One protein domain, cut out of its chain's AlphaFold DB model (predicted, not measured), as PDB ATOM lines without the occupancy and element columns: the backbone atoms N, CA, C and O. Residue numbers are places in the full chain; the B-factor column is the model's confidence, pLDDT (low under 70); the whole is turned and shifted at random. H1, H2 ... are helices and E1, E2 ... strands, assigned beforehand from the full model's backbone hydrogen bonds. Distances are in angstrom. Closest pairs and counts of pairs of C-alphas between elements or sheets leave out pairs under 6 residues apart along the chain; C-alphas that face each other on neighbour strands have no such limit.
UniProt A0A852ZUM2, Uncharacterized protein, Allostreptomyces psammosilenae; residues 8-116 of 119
ATOM      1  N   ILE A   8      45.030  20.977 -31.625       42.72
ATOM      2  CA  ILE A   8      44.956  21.284 -30.197       42.72
ATOM      3  C   ILE A   8      45.025  19.980 -29.398       42.72
ATOM      4  O   ILE A   8      44.237  19.064 -29.644       42.72
ATOM      5  N   ASP A   9      45.959  19.925 -28.446       37.59
ATOM      6  CA  ASP A   9      46.002  19.050 -27.265       37.59
ATOM      7  C   ASP A   9      45.265  17.707 -27.379       37.59
ATOM      8  O   ASP A   9      44.302  17.435 -26.663       37.59
ATOM      9  N   GLY A  10      45.726  16.835 -28.278       36.12
ATOM     10  CA  GLY A  10      45.271  15.442 -28.327       36.12
ATOM     11  C   GLY A  10      43.796  15.232 -28.696       36.12
ATOM     12  O   GLY A  10      43.329  14.097 -28.625       36.12
ATOM     13  N   LEU A  11      43.074  16.280 -29.113       38.62
ATOM     14  CA  LEU A  11      41.669  16.212 -29.540       38.62
ATOM     15  C   LEU A  11      41.507  16.032 -31.057       38.62
ATOM     16  O   LEU A  11      40.398  15.801 -31.527       38.62
ATOM     17  N   GLY A  12      42.590  16.148 -31.834       47.81
ATOM     18  CA  GLY A  12      42.560  15.965 -33.292       47.81
ATOM     19  C   GLY A  12      41.750  17.024 -34.053       47.81
ATOM     20  O   GLY A  12      41.486  16.846 -35.239       47.81
ATOM     21  N   CYS A  13      41.359  18.122 -33.392       45.03
ATOM     22  CA  CYS A  13      40.590  19.209 -33.991       45.03
ATOM     23  C   CYS A  13      41.465  20.476 -34.104       45.03
ATOM     24  O   CYS A  13      42.133  20.842 -33.126       45.03
ATOM     25  N   PRO A  14      41.528  21.129 -35.278       55.50
ATOM     26  CA  PRO A  14      42.304  22.342 -35.477       55.50
ATOM     27  C   PRO A  14      41.720  23.506 -34.677       55.50
ATOM     28  O   PRO A  14      40.515  23.597 -34.431       55.50
ATOM     29  N   ALA A  15      42.601  24.419 -34.276       58.41
ATOM     30  CA  ALA A  15      42.203  25.709 -33.745       58.41
ATOM     31  C   ALA A  15      41.422  26.464 -34.821       58.41
ATOM     32  O   ALA A  15      41.976  26.826 -35.855       58.41
ATOM     33  N   GLY A  16      40.120  26.652 -34.594       60.97
ATOM     34  CA  GLY A  16      39.290  27.493 -35.451       60.97
ATOM     35  C   GLY A  16      39.900  28.893 -35.617       60.97
ATOM     36  O   GLY A  16      40.717  29.302 -34.787       60.97
ATOM     37  N   PRO A  17      39.472  29.673 -36.622       63.16
ATOM     38  CA  PRO A  17      40.169  30.891 -37.053       63.16
ATOM     39  C   PRO A  17      40.188  32.024 -36.011       63.16
ATOM     40  O   PRO A  17      40.860  33.032 -36.191       63.16
ATOM     41  N   TYR A  18      39.479  31.829 -34.901       56.59
ATOM     42  CA  TYR A  18      39.312  32.773 -33.801       56.59
ATOM     43  C   TYR A  18      40.114  32.407 -32.549       56.59
ATOM     44  O   TYR A  18      40.021  33.108 -31.541       56.59
ATOM     45  N   ARG A  19      40.831  31.274 -32.539       62.25
ATOM     46  CA  ARG A  19      41.507  30.805 -31.326       62.25
ATOM     47  C   ARG A  19      42.961  31.269 -31.289       62.25
ATOM     48  O   ARG A  19      43.768  30.909 -32.137       62.25
ATOM     49  N   ILE A  20      43.271  32.025 -30.239       49.97
ATOM     50  CA  ILE A  20      44.585  32.592 -29.924       49.97
ATOM     51  C   ILE A  20      45.288  31.668 -28.907       49.97
ATOM     52  O   ILE A  20      45.490  32.035 -27.754       49.97
ATOM     53  N   ASP A  21      45.587  30.425 -29.287       56.31
ATOM     54  CA  ASP A  21      46.649  29.646 -28.613       56.31
ATOM     55  C   ASP A  21      47.969  29.977 -29.317       56.31
ATOM     56  O   ASP A  21      47.894  30.362 -30.484       56.31
ATOM     57  N   PRO A  22      49.149  29.929 -28.654       59.25
ATOM     58  CA  PRO A  22      50.307  30.714 -29.073       59.25
ATOM     59  C   PRO A  22      50.625  30.479 -30.546       59.25
ATOM     60  O   PRO A  22      51.152  29.434 -30.938       59.25
ATOM     61  N   LEU A  23      50.253  31.469 -31.354       67.56
ATOM     62  CA  LEU A  23      50.528  31.481 -32.770       67.56
ATOM     63  C   LEU A  23      52.045  31.638 -32.940       67.56
ATOM     64  O   LEU A  23      52.733  32.159 -32.054       67.56
ATOM     65  N   PRO A  24      52.616  31.191 -34.068       71.56
ATOM     66  CA  PRO A  24      53.940  31.648 -34.451       71.56
ATOM     67  C   PRO A  24      53.992  33.172 -34.344       71.56
ATOM     68  O   PRO A  24      53.071  33.843 -34.792       71.56
ATOM     69  N   LYS A  25      55.088  33.723 -33.813       73.00
ATOM     70  CA  LYS A  25      55.251  35.174 -33.609       73.00
ATOM     71  C   LYS A  25      54.929  36.014 -34.858       73.00
ATOM     72  O   LYS A  25      54.503  37.158 -34.747       73.00
ATOM     73  N   ALA A  26      55.135  35.446 -36.050       72.44
ATOM     74  CA  ALA A  26      54.791  36.062 -37.332       72.44
ATOM     75  C   ALA A  26      53.284  36.353 -37.506       72.44
ATOM     76  O   ALA A  26      52.931  37.184 -38.330       72.44
ATOM     77  N   LEU A  27      52.421  35.695 -36.730       74.19
ATOM     78  CA  LEU A  27      50.963  35.787 -36.767       74.19
ATOM     79  C   LEU A  27      50.374  36.413 -35.487       74.19
ATOM     80  O   LEU A  27      49.156  36.501 -35.368       74.19
ATOM     81  N   ASP A  28      51.199  36.882 -34.538       73.38
ATOM     82  CA  ASP A  28      50.721  37.484 -33.275       73.38
ATOM     83  C   ASP A  28      49.768  38.668 -33.516       73.38
ATOM     84  O   ASP A  28      48.850  38.907 -32.734       73.38
ATOM     85  N   GLN A  29      49.983  39.410 -34.604       74.50
ATOM     86  CA  GLN A  29      49.176  40.569 -34.977       74.50
ATOM     87  C   GLN A  29      47.877  40.183 -35.709       74.50
ATOM     88  O   GLN A  29      46.887  40.903 -35.595       74.50
ATOM     89  N   MET A  30      47.829  39.009 -36.347       77.50
ATOM     90  CA  MET A  30      46.667  38.520 -37.101       77.50
ATOM     91  C   MET A  30      45.411  38.414 -36.230       77.50
ATOM     92  O   MET A  30      44.323  38.801 -36.645       77.50
ATOM     93  N   GLY A  31      45.554  37.915 -34.999       68.50
ATOM     94  CA  GLY A  31      44.422  37.782 -34.077       68.50
ATOM     95  C   GLY A  31      43.830  39.124 -33.634       68.50
ATOM     96  O   GLY A  31      42.645  39.188 -33.323       68.50
ATOM     97  N   TRP A  32      44.635  40.192 -33.614       68.06
ATOM     98  CA  TRP A  32      44.176  41.536 -33.253       68.06
ATOM     99  C   TRP A  32      43.520  42.269 -34.422       68.06
ATOM    100  O   TRP A  32      42.622  43.072 -34.189       68.06
ATOM    101  N   GLU A  33      43.961  42.002 -35.651       74.94
ATOM    102  CA  GLU A  33      43.400  42.613 -36.862       74.94
ATOM    103  C   GLU A  33      42.051  41.995 -37.258       74.94
ATOM    104  O   GLU A  33      41.176  42.711 -37.720       74.94
ATOM    105  N   HIS A  34      41.813  40.711 -36.972       73.50
ATOM    106  CA  HIS A  34      40.532  40.046 -37.258       73.50
ATOM    107  C   HIS A  34      39.507  40.129 -36.109       73.50
ATOM    108  O   HIS A  34      38.778  39.174 -35.834       73.50
ATOM    109  N   ALA A  35      39.478  41.261 -35.407       73.31
ATOM    110  CA  ALA A  35      38.506  41.565 -34.357       73.31
ATOM    111  C   ALA A  35      37.884  42.952 -34.584       73.31
ATOM    112  O   ALA A  35      37.847  43.795 -33.683       73.31
ATOM    113  N   ASP A  36      37.421  43.188 -35.811       79.69
ATOM    114  CA  ASP A  36      36.824  44.440 -36.268       79.69
ATOM    115  C   ASP A  36      35.445  44.220 -36.915       79.69
ATOM    116  O   ASP A  36      34.899  43.115 -36.921       79.69
ATOM    117  N   ASP A  37      34.831  45.297 -37.409       78.62
ATOM    118  CA  ASP A  37      33.499  45.230 -38.015       78.62
ATOM    119  C   ASP A  37      33.465  44.353 -39.276       78.62
ATOM    120  O   ASP A  37      32.405  43.805 -39.597       78.62
ATOM    121  N   ASP A  38      34.591  44.207 -39.980       78.00
ATOM    122  CA  ASP A  38      34.711  43.393 -41.188       78.00
ATOM    123  C   ASP A  38      34.961  41.916 -40.872       78.00
ATOM    124  O   ASP A  38      34.388  41.043 -41.534       78.00
ATOM    125  N   HIS A  39      35.632  41.664 -39.750       76.62
ATOM    126  CA  HIS A  39      35.952  40.367 -39.176       76.62
ATOM    127  C   HIS A  39      35.342  40.218 -37.768       76.62
ATOM    128  O   HIS A  39      36.064  40.147 -36.767       76.62
ATOM    129  N   PRO A  40      34.001  40.125 -37.632       76.88
ATOM    130  CA  PRO A  40      33.388  40.053 -36.318       76.88
ATOM    131  C   PRO A  40      33.627  38.694 -35.669       76.88
ATOM    132  O   PRO A  40      33.334  37.644 -36.250       76.88
ATOM    133  N   ILE A  41      34.078  38.704 -34.420       78.81
ATOM    134  CA  ILE A  41      34.179  37.477 -33.629       78.81
ATOM    135  C   ILE A  41      32.780  36.856 -33.426       78.81
ATOM    136  O   ILE A  41      31.787  37.590 -33.356       78.81
ATOM    137  N   PRO A  42      32.655  35.522 -33.272       79.50
ATOM    138  CA  PRO A  42      31.360  34.855 -33.118       79.50
ATOM    139  C   PRO A  42      30.514  35.446 -31.982       79.50
ATOM    140  O   PRO A  42      29.298  35.551 -32.091       79.50
ATOM    141  N   GLN A  43      31.154  35.926 -30.914       81.75
ATOM    142  CA  GLN A  43      30.487  36.533 -29.764       81.75
ATOM    143  C   GLN A  43      29.728  37.827 -30.100       81.75
ATOM    144  O   GLN A  43      28.941  38.291 -29.282       81.75
ATOM    145  N   TRP A  44      29.932  38.431 -31.270       84.94
ATOM    146  CA  TRP A  44      29.167  39.605 -31.701       84.94
ATOM    147  C   TRP A  44      27.861  39.237 -32.415       84.94
ATOM    148  O   TRP A  44      26.979  40.087 -32.553       84.94
ATOM    149  N   ASP A  45      27.687  37.978 -32.829       85.06
ATOM    150  CA  ASP A  45      26.428  37.494 -33.387       85.06
ATOM    151  C   ASP A  45      25.562  36.850 -32.287       85.06
ATOM    152  O   ASP A  45      25.970  35.858 -31.679       85.06
ATOM    153  N   PRO A  46      24.324  37.328 -32.042       87.31
ATOM    154  CA  PRO A  46      23.421  36.717 -31.067       87.31
ATOM    155  C   PRO A  46      23.149  35.220 -31.295       87.31
ATOM    156  O   PRO A  46      22.827  34.513 -30.342       87.31
ATOM    157  N   LYS A  47      23.276  34.720 -32.531       86.56
ATOM    158  CA  LYS A  47      23.139  33.289 -32.848       86.56
ATOM    159  C   LYS A  47      24.334  32.459 -32.366       86.56
ATOM    160  O   LYS A  47      24.182  31.259 -32.130       86.56
ATOM    161  N   LEU A  48      25.500  33.089 -32.218       86.56
ATOM    162  CA  LEU A  48      26.785  32.453 -31.910       86.56
ATOM    163  C   LEU A  48      27.368  32.875 -30.546       86.56
ATOM    164  O   LEU A  48      28.397  32.345 -30.141       86.56
ATOM    165  N   TYR A  49      26.694  33.780 -29.821       79.69
ATOM    166  CA  TYR A  49      27.129  34.403 -28.556       79.69
ATOM    167  C   TYR A  49      27.640  33.420 -27.487       79.69
ATOM    168  O   TYR A  49      28.446  33.780 -26.632       79.69
ATOM    169  N   THR A  50      27.191  32.168 -27.528       83.19
ATOM    170  CA  THR A  50      27.655  31.099 -26.642       83.19
ATOM    171  C   THR A  50      28.354  30.010 -27.443       83.19
ATOM    172  O   THR A  50      27.723  29.382 -28.287       83.19
ATOM    173  N   VAL A  51      29.630  29.754 -27.143       82.00
ATOM    174  CA  VAL A  51      30.399  28.616 -27.672       82.00
ATOM    175  C   VAL A  51      30.649  27.645 -26.519       82.00
ATOM    176  O   VAL A  51      31.210  28.021 -25.490       82.00
ATOM    177  N   GLN A  52      30.163  26.418 -26.660       85.81
ATOM    178  CA  GLN A  52      30.299  25.345 -25.682       85.81
ATOM    179  C   GLN A  52      31.707  24.735 -25.730       85.81
ATOM    180  O   GLN A  52      32.372  24.798 -26.762       85.81
ATOM    181  N   PRO A  53      32.159  24.057 -24.658       82.19
ATOM    182  CA  PRO A  53      33.460  23.379 -24.649       82.19
ATOM    183  C   PRO A  53      33.628  22.313 -25.742       82.19
ATOM    184  O   PRO A  53      34.753  21.969 -26.092       82.19
ATOM    185  N   SER A  54      32.519  21.767 -26.250       82.31
ATOM    186  CA  SER A  54      32.488  20.778 -27.332       82.31
ATOM    187  C   SER A  54      32.379  21.397 -28.729       82.31
ATOM    188  O   SER A  54      32.205  20.671 -29.705       82.31
ATOM    189  N   GLU A  55      32.403  22.724 -28.840       85.25
ATOM    190  CA  GLU A  55      32.218  23.431 -30.100       85.25
ATOM    191  C   GLU A  55      33.517  24.083 -30.576       85.25
ATOM    192  O   GLU A  55      34.332  24.575 -29.796       85.25
ATOM    193  N   VAL A  56      33.686  24.098 -31.892       84.12
ATOM    194  CA  VAL A  56      34.741  24.810 -32.603       84.12
ATOM    195  C   VAL A  56      34.122  25.830 -33.542       84.12
ATOM    196  O   VAL A  56      32.954  25.734 -33.924       84.12
ATOM    197  N   CYS A  57      34.917  26.832 -33.894       85.38
ATOM    198  CA  CYS A  57      34.513  27.867 -34.830       85.38
ATOM    199  C   CYS A  57      35.136  27.606 -36.204       85.38
ATOM    200  O   CYS A  57      36.261  27.119 -36.298       85.38
ATOM    201  N   GLY A  58      34.424  27.981 -37.255       88.81
ATOM    202  CA  GLY A  58      34.844  27.877 -38.646       88.81
ATOM    203  C   GLY A  58      34.128  28.917 -39.497       88.81
ATOM    204  O   GLY A  58      33.466  29.810 -38.963       88.81
ATOM    205  N   LEU A  59      34.285  28.802 -40.810       90.44
ATOM    206  CA  LEU A  59      33.619  29.618 -41.825       90.44
ATOM    207  C   LEU A  59      32.820  28.666 -42.732       90.44
ATOM    208  O   LEU A  59      33.200  27.508 -42.901       90.44
ATOM    209  N   ASP A  60      31.703  29.134 -43.279       89.88
ATOM    210  CA  ASP A  60      30.750  28.323 -44.050       89.88
ATOM    211  C   ASP A  60      31.224  27.951 -45.462       89.88
ATOM    212  O   ASP A  60      30.623  27.098 -46.117       89.88
ATOM    213  N   SER A  61      32.303  28.572 -45.931       86.88
ATOM    214  CA  SER A  61      32.913  28.274 -47.215       86.88
ATOM    215  C   SER A  61      34.411  28.577 -47.215       86.88
ATOM    216  O   SER A  61      34.914  29.360 -46.402       86.88
ATOM    217  N   LEU A  62      35.121  27.973 -48.171       85.62
ATOM    218  CA  LEU A  62      36.530  28.271 -48.428       85.62
ATOM    219  C   LEU A  62      36.733  29.732 -48.855       85.62
ATOM    220  O   LEU A  62      37.717  30.347 -48.459       85.62
ATOM    221  N   GLU A  63      35.801  30.297 -49.626       85.81
ATOM    222  CA  GLU A  63      35.833  31.705 -50.037       85.81
ATOM    223  C   GLU A  63      35.734  32.632 -48.821       85.81
ATOM    224  O   GLU A  63      36.579  33.507 -48.651       85.81
ATOM    225  N   SER A  64      34.775  32.375 -47.924       85.88
ATOM    226  CA  SER A  64      34.620  33.117 -46.668       85.88
ATOM    227  C   SER A  64      35.895  33.020 -45.818       85.88
ATOM    228  O   SER A  64      36.341  34.017 -45.257       85.88
ATOM    229  N   LEU A  65      36.513  31.835 -45.737       86.50
ATOM    230  CA  LEU A  65      37.768  31.628 -45.006       86.50
ATOM    231  C   LEU A  65      38.940  32.395 -45.632       86.50
ATOM    232  O   LEU A  65      39.735  32.990 -44.912       86.50
ATOM    233  N   ARG A  66      39.058  32.388 -46.963       85.19
ATOM    234  CA  ARG A  66      40.100  33.129 -47.684       85.19
ATOM    235  C   ARG A  66      39.941  34.630 -47.511       85.19
ATOM    236  O   ARG A  66      40.924  35.286 -47.198       85.19
ATOM    237  N   ALA A  67      38.718  35.140 -47.636       84.38
ATOM    238  CA  ALA A  67      38.413  36.541 -47.374       84.38
ATOM    239  C   ALA A  67      38.743  36.928 -45.925       84.38
ATOM    240  O   ALA A  67      39.296  37.995 -45.694       84.38
ATOM    241  N   TRP A  68      38.467  36.037 -44.965       84.25
ATOM    242  CA  TRP A  68      38.775  36.264 -43.554       84.25
ATOM    243  C   TRP A  68      40.270  36.420 -43.271       84.25
ATOM    244  O   TRP A  68      40.636  37.124 -42.345       84.25
ATOM    245  N   PHE A  69      41.131  35.732 -44.020       84.44
ATOM    246  CA  PHE A  69      42.584  35.801 -43.857       84.44
ATOM    247  C   PHE A  69      43.267  36.541 -45.009       84.44
ATOM    248  O   PHE A  69      44.453  36.310 -45.281       84.44
ATOM    249  N   ASP A  70      42.536  37.415 -45.700       85.50
ATOM    250  CA  ASP A  70      43.127  38.232 -46.751       85.50
ATOM    251  C   ASP A  70      44.281  39.072 -46.175       85.50
ATOM    252  O   ASP A  70      44.243  39.543 -45.039       85.50
ATOM    253  N   GLY A  71      45.378  39.168 -46.922       85.44
ATOM    254  CA  GLY A  71      46.632  39.766 -46.445       85.44
ATOM    255  C   GLY A  71      47.494  38.893 -45.513       85.44
ATOM    256  O   GLY A  71      48.658  39.227 -45.299       85.44
ATOM    257  N   TRP A  72      46.994  37.751 -45.024       85.88
ATOM    258  CA  TRP A  72      47.735  36.825 -44.142       85.88
ATOM    259  C   TRP A  72      48.101  35.486 -44.796       85.88
ATOM    260  O   TRP A  72      48.844  34.696 -44.210       85.88
ATOM    261  N   ILE A  73      47.627  35.244 -46.020       84.25
ATOM    262  CA  ILE A  73      47.787  33.987 -46.773       84.25
ATOM    263  C   ILE A  73      49.244  33.506 -46.811       84.25
ATOM    264  O   ILE A  73      49.528  32.360 -46.464       84.25
ATOM    265  N   ASP A  74      50.180  34.381 -47.187       83.94
ATOM    266  CA  ASP A  74      51.598  34.024 -47.288       83.94
ATOM    267  C   ASP A  74      52.192  33.654 -45.923       83.94
ATOM    268  O   ASP A  74      52.906  32.661 -45.805       83.94
ATOM    269  N   ALA A  75      51.850  34.402 -44.871       84.81
ATOM    270  CA  ALA A  75      52.340  34.137 -43.521       84.81
ATOM    271  C   ALA A  75      51.784  32.817 -42.960       84.81
ATOM    272  O   ALA A  75      52.508  32.078 -42.284       84.81
ATOM    273  N   LEU A  76      50.520  32.498 -43.260       82.31
ATOM    274  CA  LEU A  76      49.880  31.228 -42.912       82.31
ATOM    275  C   LEU A  76      50.541  30.055 -43.643       82.31
ATOM    276  O   LEU A  76      50.908  29.062 -43.007       82.31
ATOM    277  N   ARG A  77      50.763  30.192 -44.955       83.38
ATOM    278  CA  ARG A  77      51.457  29.196 -45.781       83.38
ATOM    279  C   ARG A  77      52.875  28.936 -45.277       83.38
ATOM    280  O   ARG A  77      53.240  27.785 -45.043       83.38
ATOM    281  N   ASP A  78      53.657  29.990 -45.066       83.38
ATOM    282  CA  ASP A  78      55.057  29.895 -44.637       83.38
ATOM    283  C   ASP A  78      55.184  29.334 -43.210       83.38
ATOM    284  O   ASP A  78      56.194  28.722 -42.856       83.38
ATOM    285  N   SER A  79      54.130  29.484 -42.404       79.56
ATOM    286  CA  SER A  79      54.013  28.893 -41.068       79.56
ATOM    287  C   SER A  79      53.495  27.447 -41.078       79.56
ATOM    288  O   SER A  79      53.387  26.836 -40.016       79.56
ATOM    289  N   GLY A  80      53.190  26.877 -42.249       78.88
ATOM    290  CA  GLY A  80      52.744  25.491 -42.397       78.88
ATOM    291  C   GLY A  80      51.288  25.241 -41.998       78.88
ATOM    292  O   GLY A  80      50.933  24.098 -41.703       78.88
ATOM    293  N   PHE A  81      50.445  26.279 -41.972       79.38
ATOM    294  CA  PHE A  81      49.017  26.114 -41.698       79.38
ATOM    295  C   PHE A  81      48.320  25.364 -42.834       79.38
ATOM    296  O   PHE A  81      48.659  25.489 -44.013       79.38
ATOM    297  N   VAL A  82      47.291  24.609 -42.459       81.44
ATOM    298  CA  VAL A  82      46.416  23.881 -43.377       81.44
ATOM    299  C   VAL A  82      44.962  24.233 -43.092       81.44
ATOM    300  O   VAL A  82      44.598  24.586 -41.971       81.44
ATOM    301  N   ILE A  83      44.133  24.112 -44.115       83.31
ATOM    302  CA  ILE A  83      42.688  24.275 -44.062       83.31
ATOM    303  C   ILE A  83      42.079  22.899 -43.805       83.31
ATOM    304  O   ILE A  83      42.346  21.949 -44.538       83.31
ATOM    305  N   GLY A  84      41.273  22.773 -42.753       85.38
ATOM    306  CA  GLY A  84      40.490  21.567 -42.484       85.38
ATOM    307  C   GLY A  84      39.077  21.712 -43.037       85.38
ATOM    308  O   GLY A  84      38.398  22.686 -42.716       85.38
ATOM    309  N   LEU A  85      38.633  20.745 -43.839       85.31
ATOM    310  CA  LEU A  85      37.272  20.702 -44.375       85.31
ATOM    311  C   LEU A  85      36.434  19.710 -43.574       85.31
ATOM    312  O   LEU A  85      36.860  18.572 -43.351       85.31
ATOM    313  N   TYR A  86      35.246  20.145 -43.162       88.12
ATOM    314  CA  TYR A  86      34.351  19.375 -42.309       88.12
ATOM    315  C   TYR A  86      32.937  19.348 -42.875       88.12
ATOM    316  O   TYR A  86      32.409  20.381 -43.286       88.12
ATOM    317  N   GLU A  87      32.313  18.178 -42.832       89.88
ATOM    318  CA  GLU A  87      30.874  18.022 -42.981       89.88
ATOM    319  C   GLU A  87      30.237  17.932 -41.595       89.88
ATOM    320  O   GLU A  87      30.705  17.208 -40.715       89.88
ATOM    321  N   VAL A  88      29.167  18.699 -41.389       87.88
ATOM    322  CA  VAL A  88      28.442  18.748 -40.117       87.88
ATOM    323  C   VAL A  88      26.945  18.739 -40.403       87.88
ATOM    324  O   VAL A  88      26.489  19.498 -41.266       87.88
ATOM    325  N   PRO A  89      26.143  17.940 -39.675       89.81
ATOM    326  CA  PRO A  89      24.694  18.038 -39.748       89.81
ATOM    327  C   PRO A  89      24.218  19.469 -39.463       89.81
ATOM    328  O   PRO A  89      24.662  20.113 -38.512       89.81
ATOM    329  N   THR A  90      23.291  19.985 -40.272       87.25
ATOM    330  CA  THR A  90      22.851  21.389 -40.187       87.25
ATOM    331  C   THR A  90      22.240  21.751 -38.828       87.25
ATOM    332  O   THR A  90      22.331  22.896 -38.403       87.25
ATOM    333  N   ASP A  91      21.645  20.793 -38.114       87.88
ATOM    334  CA  ASP A  91      21.101  20.981 -36.762       87.88
ATOM    335  C   ASP A  91      22.180  21.008 -35.661       87.88
ATOM    336  O   ASP A  91      21.888  21.360 -34.515       87.88
ATOM    337  N   LYS A  92      23.422  20.654 -36.005       89.44
ATOM    338  CA  LYS A  92      24.616  20.680 -35.143       89.44
ATOM    339  C   LYS A  92      25.560  21.840 -35.457       89.44
ATOM    340  O   LYS A  92      26.597  21.974 -34.807       89.44
ATOM    341  N   ALA A  93      25.192  22.686 -36.417       90.88
ATOM    342  CA  ALA A  93      25.919  23.885 -36.792       90.88
ATOM    343  C   ALA A  93      25.042  25.127 -36.603       90.88
ATOM    344  O   ALA A  93      23.855  25.149 -36.930       90.88
ATOM    345  N   ARG A  94      25.638  26.199 -36.087       92.25
ATOM    346  CA  ARG A  94      25.017  27.521 -36.021       92.25
ATOM    347  C   ARG A  94      25.789  28.454 -36.930       92.25
ATOM    348  O   ARG A  94      26.998  28.581 -36.787       92.25
ATOM    349  N   ILE A  95      25.069  29.101 -37.841       90.44
ATOM    350  CA  ILE A  95      25.644  30.006 -38.838       90.44
ATOM    351  C   ILE A  95      25.247  31.444 -38.491       90.44
ATOM    352  O   ILE A  95      24.059  31.772 -38.348       90.44
ATOM    353  N   GLY A  96      26.263  32.281 -38.312       88.44
ATOM    354  CA  GLY A  96      26.157  33.716 -38.092       88.44
ATOM    355  C   GLY A  96      25.866  34.479 -39.381       88.44
ATOM    356  O   GLY A  96      25.809  33.926 -40.476       88.44
ATOM    357  N   LYS A  97      25.656  35.787 -39.260       85.56
ATOM    358  CA  LYS A  97      25.285  36.653 -40.388       85.56
ATOM    359  C   LYS A  97      26.388  36.824 -41.431       85.56
ATOM    360  O   LYS A  97      26.054  37.173 -42.558       85.56
ATOM    361  N   ARG A  98      27.660  36.624 -41.070       82.31
ATOM    362  CA  ARG A  98      28.812  36.779 -41.977       82.31
ATOM    363  C   ARG A  98      29.512  35.451 -42.274       82.31
ATOM    364  O   ARG A  98      30.724  35.412 -42.428       82.31
ATOM    365  N   GLY A  99      28.758  34.354 -42.283       85.94
ATOM    366  CA  GLY A  99      29.303  33.033 -42.599       85.94
ATOM    367  C   GLY A  99      30.170  32.423 -41.495       85.94
ATOM    368  O   GLY A  99      30.732  31.353 -41.699       85.94
ATOM    369  N   GLN A 100      30.265  33.040 -40.305       88.44
ATOM    370  CA  GLN A 100      30.877  32.373 -39.153       88.44
ATOM    371  C   GLN A 100      30.044  31.159 -38.762       88.44
ATOM    372  O   GLN A 100      28.821  31.245 -38.647       88.44
ATOM    373  N   VAL A 101      30.709  30.047 -38.494       89.94
ATOM    374  CA  VAL A 101      30.074  28.802 -38.081       89.94
ATOM    375  C   VAL A 101      30.580  28.428 -36.702       89.94
ATOM    376  O   VAL A 101      31.780  28.451 -36.448       89.94
ATOM    377  N   VAL A 102      29.666  28.059 -35.812       90.06
ATOM    378  CA  VAL A 102      29.976  27.342 -34.572       90.06
ATOM    379  C   VAL A 102      29.401  25.940 -34.713       90.06
ATOM    380  O   VAL A 102      28.209  25.789 -34.983       90.06
ATOM    381  N   MET A 103      30.240  24.920 -34.561       88.75
ATOM    382  CA  MET A 103      29.869  23.521 -34.775       88.75
ATOM    383  C   MET A 103      30.422  22.620 -33.676       88.75
ATOM    384  O   MET A 103      31.521  22.848 -33.174       88.75
ATOM    385  N   SER A 104      29.677  21.576 -33.317       87.06
ATOM    386  CA  SER A 104      30.155  20.532 -32.405       87.06
ATOM    387  C   SER A 104      31.262  19.712 -33.073       87.06
ATOM    388  O   SER A 104      31.020  19.102 -34.112       87.06
ATOM    389  N   TYR A 105      32.458  19.640 -32.478       82.56
ATOM    390  CA  TYR A 105      33.533  18.798 -33.034       82.56
ATOM    391  C   TYR A 105      33.264  17.299 -32.855       82.56
ATOM    392  O   TYR A 105      33.911  16.480 -33.499       82.56
ATOM    393  N   LEU A 106      32.327  16.930 -31.977       85.50
ATOM    394  CA  LEU A 106      31.907  15.541 -31.778       85.50
ATOM    395  C   LEU A 106      31.004  15.042 -32.913       85.50
ATOM    396  O   LEU A 106      30.916  13.838 -33.132       85.50
ATOM    397  N   ASP A 107      30.336  15.967 -33.604       85.94
ATOM    398  CA  ASP A 107      29.405  15.687 -34.702       85.94
ATOM    399  C   ASP A 107      29.989  16.077 -36.073       85.94
ATOM    400  O   ASP A 107      29.310  15.946 -37.090       85.94
ATOM    401  N   ALA A 108      31.223  16.588 -36.104       86.69
ATOM    402  CA  ALA A 108      31.899  17.009 -37.321       86.69
ATOM    403  C   ALA A 108      32.734  15.867 -37.905       86.69
ATOM    404  O   ALA A 108      33.621  15.323 -37.244       86.69
ATOM    405  N   GLU A 109      32.493  15.545 -39.172       87.44
ATOM    406  CA  GLU A 109      33.315  14.610 -39.930       87.44
ATOM    407  C   GLU A 109      34.323  15.391 -40.765       87.44
ATOM    408  O   GLU A 109      33.960  16.239 -41.578       87.44
ATOM    409  N   ARG A 110      35.614  15.117 -40.574       85.88
ATOM    410  CA  ARG A 110      36.644  15.711 -41.421       85.88
ATOM    411  C   ARG A 110      36.638  15.023 -42.780       85.88
ATOM    412  O   ARG A 110      36.975  13.846 -42.870       85.88
ATOM    413  N   VAL A 111      36.352  15.784 -43.826       88.19
ATOM    414  CA  VAL A 111      36.302  15.283 -45.206       88.19
ATOM    415  C   VAL A 111      37.546  15.633 -46.016       88.19
ATOM    416  O   VAL A 111      37.778  15.049 -47.071       88.19
ATOM    417  N   GLY A 112      38.383  16.550 -45.522       84.19
ATOM    418  CA  GLY A 112      39.592  16.929 -46.238       84.19
ATOM    419  C   GLY A 112      40.560  17.822 -45.476       84.19
ATOM    420  O   GLY A 112      40.298  18.309 -44.368       84.19
ATOM    421  N   THR A 113      41.698  18.026 -46.131       84.44
ATOM    422  CA  THR A 113      42.750  18.956 -45.736       84.44
ATOM    423  C   THR A 113      43.298  19.601 -46.990       84.44
ATOM    424  O   THR A 113      43.693  18.885 -47.909       84.44
ATOM    425  N   GLU A 114      43.377  20.923 -47.011       81.56
ATOM    426  CA  GLU A 114      43.976  21.667 -48.114       81.56
ATOM    427  C   GLU A 114      45.137  22.523 -47.592       81.56
ATOM    428  O   GLU A 114      45.041  23.092 -46.502       81.56
ATOM    429  N   PRO A 115      46.266  22.611 -48.307       78.50
ATOM    430  CA  PRO A 115      47.274  23.614 -47.998       78.50
ATOM    431  C   PRO A 115      46.715  25.026 -48.219       78.50
ATOM    432  O   PRO A 115      45.843  25.245 -49.060       78.50
ATOM    433  N   TRP A 116      47.255  26.007 -47.493       74.00
ATOM    434  CA  TRP A 116      47.085  27.416 -47.848       74.00
ATOM    435  C   TRP A 116      47.872  27.711 -49.134       74.00
ATOM    436  O   TRP A 116      49.035  28.108 -49.091       74.00
TER     437      TRP A 116
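Overview. This is residues 8 to 116 of the 119 residues of an uncharacterized protein of Allostreptomyces psammosilenae (UniProt A0A852ZUM2). With little regular structure, this is a rounded, loop-rich body holding two small antiparallel sheets, E1-E4-E3 and the ribbon E2-E5, and three short helices. Its 109 printed residues run H1 E1 H2 H3 E2 E3 E4 E5, mixed in class, with 43 in named elements. It is compact, radius of gyration of the C-alphas 13.3 A, spanning 36 by 30 by 25 A.

Arrangement. Find H1, residues 30 to 33; it touches no helix. E1, residues 55 to 59, is antiparallel to E4, residues 100 to 104, with N 56 and O 103 2.8 A apart, within hydrogen-bond range. H2, residues 62 to 68, only grazes this sheet; Leu 59 and Leu 65 have the closest C-alphas of E1 and H2, 5.6 A. H3 is residues 73 to 78. In H2 and H3 every O i to N i+4 pair is within hydrogen-bond range; H1 is too short for one. E2, residues 82 to 87, is antiparallel to E5, residues 109 to 115; N 83 and O 114 are 2.8 A apart. E3, residues 93 to 95, forms a hairpin with E4; N 94 and O 102 are 2.8 A apart.

Along the chain. Start at C-alpha 30, (46.667, 38.520, -37.101), where H1 begins; E5, 18.5 A long, ends at C-alpha 115, (47.274, 23.614, -47.998).

Size, cuts and confidence. The printed part has no cut; H1 to E1 is a long link. Confidence is low, under 70, at residues 8 to 23 and 31 to 32.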